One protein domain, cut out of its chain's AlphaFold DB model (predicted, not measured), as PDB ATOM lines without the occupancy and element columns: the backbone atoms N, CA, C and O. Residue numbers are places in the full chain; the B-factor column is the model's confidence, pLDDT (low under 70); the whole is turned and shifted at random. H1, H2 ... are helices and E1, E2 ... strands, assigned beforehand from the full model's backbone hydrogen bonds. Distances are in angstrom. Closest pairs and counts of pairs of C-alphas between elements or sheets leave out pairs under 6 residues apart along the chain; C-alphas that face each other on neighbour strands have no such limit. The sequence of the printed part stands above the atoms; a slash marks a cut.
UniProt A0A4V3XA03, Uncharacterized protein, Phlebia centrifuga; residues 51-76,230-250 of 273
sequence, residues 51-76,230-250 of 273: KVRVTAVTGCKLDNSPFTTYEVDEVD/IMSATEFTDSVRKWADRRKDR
ATOM      1  N   LYS A  51      57.043 -46.691  49.858       77.12
ATOM      2  CA  LYS A  51      55.817 -47.480  49.710       77.12
ATOM      3  C   LYS A  51      54.789 -46.649  48.953       77.12
ATOM      4  O   LYS A  51      54.723 -45.432  49.097       77.12
ATOM      5  N   VAL A  52      54.006 -47.329  48.133       83.38
ATOM      6  CA  VAL A  52      52.960 -46.716  47.322       83.38
ATOM      7  C   VAL A  52      51.658 -47.418  47.667       83.38
ATOM      8  O   VAL A  52      51.611 -48.650  47.696       83.38
ATOM      9  N   ARG A  53      50.616 -46.648  47.971       83.31
ATOM     10  CA  ARG A  53      49.252 -47.152  48.129       83.31
ATOM     11  C   ARG A  53      48.534 -46.956  46.804       83.31
ATOM     12  O   ARG A  53      48.506 -45.850  46.279       83.31
ATOM     13  N   VAL A  54      47.977 -48.037  46.273       86.75
ATOM     14  CA  VAL A  54      47.164 -48.002  45.058       86.75
ATOM     15  C   VAL A  54      45.721 -48.276  45.453       86.75
ATOM     16  O   VAL A  54      45.420 -49.354  45.966       86.75
ATOM     17  N   THR A  55      44.843 -47.311  45.210       88.25
ATOM     18  CA  THR A  55      43.414 -47.398  45.515       88.25
ATOM     19  C   THR A  55      42.639 -47.476  44.208       88.25
ATOM     20  O   THR A  55      42.742 -46.591  43.359       88.25
ATOM     21  N   ALA A  56      41.862 -48.543  44.022       87.44
ATOM     22  CA  ALA A  56      40.951 -48.640  42.888       87.44
ATOM     23  C   ALA A  56      39.671 -47.849  43.190       87.44
ATOM     24  O   ALA A  56      38.966 -48.139  44.155       87.44
ATOM     25  N   VAL A  57      39.362 -46.871  42.346       89.31
ATOM     26  CA  VAL A  57      38.142 -46.065  42.411       89.31
ATOM     27  C   VAL A  57      37.250 -46.476  41.250       89.31
ATOM     28  O   VAL A  57      37.605 -46.304  40.085       89.31
ATOM     29  N   THR A  58      36.096 -47.056  41.560       91.25
ATOM     30  CA  THR A  58      35.091 -47.431  40.564       91.25
ATOM     31  C   THR A  58      34.032 -46.338  40.448       91.25
ATOM     32  O   THR A  58      33.591 -45.767  41.444       91.25
ATOM     33  N   GLY A  59      33.625 -46.032  39.220       90.75
ATOM     34  CA  GLY A  59      32.627 -45.012  38.917       90.75
ATOM     35  C   GLY A  59      31.772 -45.378  37.706       90.75
ATOM     36  O   GLY A  59      31.969 -46.411  37.068       90.75
ATOM     37  N   CYS A  60      30.800 -44.522  37.397       92.94
ATOM     38  CA  CYS A  60      29.976 -44.609  36.190       92.94
ATOM     39  C   CYS A  60      30.144 -43.323  35.378       92.94
ATOM     40  O   CYS A  60      30.125 -42.227  35.942       92.94
ATOM     41  N   LYS A  61      30.343 -43.451  34.066       88.62
ATOM     42  CA  LYS A  61      30.384 -42.312  33.142       88.62
ATOM     43  C   LYS A  61      28.966 -41.762  32.911       88.62
ATOM     44  O   LYS A  61      27.980 -42.353  33.344       88.62
ATOM     45  N   LEU A  62      28.864 -40.634  32.201       92.44
ATOM     46  CA  LEU A  62      27.587 -39.994  31.837       92.44
ATOM     47  C   LEU A  62      26.649 -40.910  31.032       92.44
ATOM     48  O   LEU A  62      25.434 -40.795  31.147       92.44
ATOM     49  N   ASP A  63      27.208 -41.829  30.248       94.62
ATOM     50  CA  ASP A  63      26.482 -42.853  29.487       94.62
ATOM     51  C   ASP A  63      26.124 -44.096  30.331       94.62
ATOM     52  O   ASP A  63      25.689 -45.110  29.789       94.62
ATOM     53  N   ASN A  64      26.308 -44.038  31.656       91.19
ATOM     54  CA  ASN A  64      26.193 -45.153  32.601       91.19
ATOM     55  C   ASN A  64      27.167 -46.319  32.351       91.19
ATOM     56  O   ASN A  64      27.009 -47.382  32.957       91.19
ATOM     57  N   SER A  65      28.195 -46.154  31.514       90.56
ATOM     58  CA  SER A  65      29.225 -47.185  31.387       90.56
ATOM     59  C   SER A  65      30.101 -47.227  32.654       90.56
ATOM     60  O   SER A  65      30.534 -46.176  33.148       90.56
ATOM     61  N   PRO A  66      30.366 -48.418  33.227       88.06
ATOM     62  CA  PRO A  66      31.242 -48.535  34.381       88.06
ATOM     63  C   PRO A  66      32.682 -48.214  33.974       88.06
ATOM     64  O   PRO A  66      33.144 -48.600  32.897       88.06
ATOM     65  N   PHE A  67      33.418 -47.538  34.848       88.00
ATOM     66  CA  PHE A  67      34.849 -47.314  34.682       88.00
ATOM     67  C   PHE A  67      35.582 -47.504  36.011       88.00
ATOM     68  O   PHE A  67      35.004 -47.344  37.085       88.00
ATOM     69  N   THR A  68      36.871 -47.823  35.929       88.38
ATOM     70  CA  THR A  68      37.748 -47.952  37.096       88.38
ATOM     71  C   THR A  68      38.987 -47.102  36.870       88.38
ATOM     72  O   THR A  68      39.679 -47.270  35.865       88.38
ATOM     73  N   THR A  69      39.272 -46.200  37.799       90.69
ATOM     74  CA  THR A  69      40.521 -45.435  37.872       90.69
ATOM     75  C   THR A  69      41.361 -45.931  39.040       90.69
ATOM     76  O   THR A  69      40.830 -46.465  40.010       90.69
ATOM     77  N   TYR A  70      42.678 -45.769  38.957       85.81
ATOM     78  CA  TYR A  70      43.594 -46.129  40.038       85.81
ATOM     79  C   TYR A  70      44.262 -44.862  40.552       85.81
ATOM     80  O   TYR A  70      44.946 -44.172  39.795       85.81
ATOM     81  N   GLU A  71      44.046 -44.562  41.824       89.69
ATOM     82  CA  GLU A  71      44.739 -43.491  42.529       89.69
ATOM     83  C   GLU A  71      45.987 -44.067  43.190       89.69
ATOM     84  O   GLU A  71      45.960 -45.155  43.765       89.69
ATOM     85  N   VAL A  72      47.103 -43.360  43.041       85.88
ATOM     86  CA  VAL A  72      48.423 -43.819  43.468       85.88
ATOM     87  C   VAL A  72      49.000 -42.769  44.403       85.88
ATOM     88  O   VAL A  72      49.421 -41.703  43.955       85.88
ATOM     89  N   ASP A  73      49.034 -43.087  45.692       88.75
ATOM     90  CA  ASP A  73      49.556 -42.207  46.731       88.75
ATOM     91  C   ASP A  73      50.911 -42.714  47.229       88.75
ATOM     92  O   ASP A  73      51.079 -43.887  47.578       88.75
ATOM     93  N   GLU A  74      51.899 -41.819  47.295       82.88
ATOM     94  CA  GLU A  74      53.147 -42.095  48.008       82.88
ATOM     95  C   GLU A  74      52.860 -42.068  49.512       82.88
ATOM     96  O   GLU A  74      52.433 -41.047  50.052       82.88
ATOM     97  N   VAL A  75      53.092 -43.193  50.189       84.06
ATOM     98  CA  VAL A  75      52.952 -43.284  51.643       84.06
ATOM     99  C   VAL A  75      54.349 -43.220  52.234       84.06
ATOM    100  O   VAL A  75      55.165 -44.129  52.036       84.06
ATOM    101  N   ASP A  76      54.629 -42.124  52.937       79.06
ATOM    102  CA  ASP A  76      55.856 -41.998  53.705       79.06
ATOM    103  C   ASP A  76      55.905 -43.122  54.746       79.06
ATOM    104  O   ASP A  76      54.915 -43.466  55.390       79.06
ATOM    105  N   ILE A 230      48.820 -53.627  49.275       74.62
ATOM    106  CA  ILE A 230      50.138 -53.097  49.630       74.62
ATOM    107  C   ILE A 230      51.186 -53.927  48.885       74.62
ATOM    108  O   ILE A 230      51.427 -55.080  49.234       74.62
ATOM    109  N   MET A 231      51.817 -53.340  47.870       85.56
ATOM    110  CA  MET A 231      52.958 -53.931  47.163       85.56
ATOM    111  C   MET A 231      54.118 -52.939  47.085       85.56
ATOM    112  O   MET A 231      53.930 -51.727  47.222       85.56
ATOM    113  N   SER A 232      55.336 -53.440  46.888       85.50
ATOM    114  CA  SER A 232      56.489 -52.563  46.670       85.50
ATOM    115  C   SER A 232      56.411 -51.869  45.304       85.50
ATOM    116  O   SER A 232      55.852 -52.405  44.346       85.50
ATOM    117  N   ALA A 233      57.022 -50.684  45.185       75.81
ATOM    118  CA  ALA A 233      57.081 -49.960  43.912       75.81
ATOM    119  C   ALA A 233      57.722 -50.805  42.795       75.81
ATOM    120  O   ALA A 233      57.270 -50.767  41.655       75.81
ATOM    121  N   THR A 234      58.725 -51.619  43.137       85.44
ATOM    122  CA  THR A 234      59.400 -52.534  42.209       85.44
ATOM    123  C   THR A 234      58.489 -53.664  41.731       85.44
ATOM    124  O   THR A 234      58.458 -53.967  40.540       85.44
ATOM    125  N   GLU A 235      57.696 -54.255  42.629       83.19
ATOM    126  CA  GLU A 235      56.724 -55.293  42.257       83.19
ATOM    127  C   GLU A 235      55.613 -54.734  41.370       83.19
ATOM    128  O   GLU A 235      55.188 -55.404  40.425       83.19
ATOM    129  N   PHE A 236      55.176 -53.500  41.632       82.94
ATOM    130  CA  PHE A 236      54.207 -52.821  40.781       82.94
ATOM    131  C   PHE A 236      54.776 -52.594  39.379       82.94
ATOM    132  O   PHE A 236      54.153 -52.995  38.393       82.94
ATOM    133  N   THR A 237      55.983 -52.031  39.271       84.31
ATOM    134  CA  THR A 237      56.615 -51.778  37.968       84.31
ATOM    135  C   THR A 237      56.848 -53.062  37.178       84.31
ATOM    136  O   THR A 237      56.563 -53.104  35.980       84.31
ATOM    137  N   ASP A 238      57.286 -54.133  37.840       90.31
ATOM    138  CA  ASP A 238      57.485 -55.430  37.192       90.31
ATOM    139  C   ASP A 238      56.156 -56.054  36.754       90.31
ATOM    140  O   ASP A 238      56.080 -56.682  35.694       90.31
ATOM    141  N   SER A 239      55.089 -55.859  37.530       83.81
ATOM    142  CA  SER A 239      53.748 -56.346  37.191       83.81
ATOM    143  C   SER A 239      53.158 -55.608  35.991       83.81
ATOM    144  O   SER A 239      52.618 -56.254  35.090       83.81
ATOM    145  N   VAL A 240      53.309 -54.281  35.938       83.81
ATOM    146  CA  VAL A 240      52.889 -53.456  34.794       83.81
ATOM    147  C   VAL A 240      53.671 -53.845  33.543       83.81
ATOM    148  O   VAL A 240      53.069 -54.052  32.489       83.81
ATOM    149  N   ARG A 241      54.990 -54.036  33.659       91.25
ATOM    150  CA  ARG A 241      55.834 -54.478  32.542       91.25
ATOM    151  C   ARG A 241      55.398 -55.841  32.004       91.25
ATOM    152  O   ARG A 241      55.102 -55.961  30.822       91.25
ATOM    153  N   LYS A 242      55.234 -56.838  32.881       91.38
ATOM    154  CA  LYS A 242      54.735 -58.173  32.499       91.38
ATOM    155  C   LYS A 242      53.329 -58.138  31.904       91.38
ATOM    156  O   LYS A 242      52.954 -59.024  31.139       91.38
ATOM    157  N   TRP A 243      52.494 -57.189  32.312       88.94
ATOM    158  CA  TRP A 243      51.178 -57.003  31.709       88.94
ATOM    159  C   TRP A 243      51.281 -56.415  30.296       88.94
ATOM    160  O   TRP A 243      50.634 -56.939  29.392       88.94
ATOM    161  N   ALA A 244      52.131 -55.405  30.093       89.00
ATOM    162  CA  ALA A 244      52.384 -54.817  28.779       89.00
ATOM    163  C   ALA A 244      52.971 -55.845  27.796       89.00
ATOM    164  O   ALA A 244      52.450 -55.987  26.689       89.00
ATOM    165  N   ASP A 245      53.963 -56.627  28.233       92.31
ATOM    166  CA  ASP A 245      54.586 -57.686  27.425       92.31
ATOM    167  C   ASP A 245      53.538 -58.721  26.979       92.31
ATOM    168  O   ASP A 245      53.404 -59.018  25.795       92.31
ATOM    169  N   ARG A 246      52.682 -59.185  27.902       89.44
ATOM    170  CA  ARG A 246      51.591 -60.121  27.571       89.44
ATOM    171  C   ARG A 246      50.593 -59.559  26.564       89.44
ATOM    172  O   ARG A 246      49.975 -60.333  25.830       89.44
ATOM    173  N   ARG A 247      50.375 -58.243  26.564       87.81
ATOM    174  CA  ARG A 247      49.464 -57.605  25.612       87.81
ATOM    175  C   ARG A 247      50.073 -57.573  24.215       87.81
ATOM    176  O   ARG A 247      49.388 -57.953  23.272       87.81
ATOM    177  N   LYS A 248      51.358 -57.228  24.128       91.94
ATOM    178  CA  LYS A 248      52.135 -57.253  22.885       91.94
ATOM    179  C   LYS A 248      52.177 -58.659  22.280       91.94
ATOM    180  O   LYS A 248      51.817 -58.833  21.126       91.94
ATOM    181  N   ASP A 249      52.465 -59.677  23.090       89.75
ATOM    182  CA  ASP A 249      52.484 -61.074  22.631       89.75
ATOM    183  C   ASP A 249      51.122 -61.551  22.097       89.75
ATOM    184  O   ASP A 249      51.039 -62.457  21.268       89.75
ATOM    185  N   ARG A 250      50.015 -61.026  22.635       88.50
ATOM    186  CA  ARG A 250      48.669 -61.388  22.167       88.50
ATOM    187  C   ARG A 250      48.372 -60.754  20.811       88.50
ATOM    188  O   ARG A 250      47.762 -61.412  19.978       88.50
TER     189      ARG A 250
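AT A GLANCE: This is residues 51 to 76 and 230 to 250 of the 273 residues of an uncharacterized protein of Phlebia centrifuga (UniProt A0A4V3XA03). A long, slender two-stranded hairpin, E1 and E2, and one helix, H1, make a V whose point is near the hairpin's open end; there the short strand E3 leads into H1, and residues 237 to 250 of H1 stick out free. The 47 printed residues hold three named strands and then one named helix, E1 E2 E3 H1. The sheet's order is E2 E1 E3, with E2 and E1 antiparallel, and the class is mixed, helices and strands. The whole is only just loose, close to extended, with a radius of gyration of the C-alphas of 13.9 A, and flat, spanning 37 by 36 by 11 A.

IN THESE COORDINATES: Find C-alpha 51 at (55.817, -47.480, 49.710); from there E1, residues 51 to 60, runs 29.3 A. After residues 61 to 65, E2, residues 66 to 75, runs 28.2 A. Beyond the cut, E3 is residues 230 to 232. H1, residues 233 to 250, runs 26.0 A from (57.081, -49.960, 43.912) to (48.669, -61.388, 22.167).

HOW THE PARTS SIT: Look first at the hairpin of E1 and E2, antiparallel at 159 degrees, where N 53 and O 73 are 2.8 A apart and N 67 and O 59 2.9 A, within hydrogen-bond range. E1 and E3 meet only at a point, where C-alphas 51 and 232 face each other at 6.0 A. E2 and E3 are apart. H1 only grazes the sheet, with its residues 233 to 238; its closest C-alphas to E1 are those of Val 52 and Ala 233, 6.3 A. In H1 every O i to N i+4 pair is within hydrogen-bond range.

THE WHOLE: The two C-alphas farthest apart, those of Asp 63 and Asp 76, are 38.1 A apart. Residues 77 to 229 are not printed, and C-alphas 76 and 230 stand 13.1 A apart across this cut. The links E1 to E2 and E3 to H1 are tight. The mean pLDDT of the printed part is 87.1, and no printed residue is under 70.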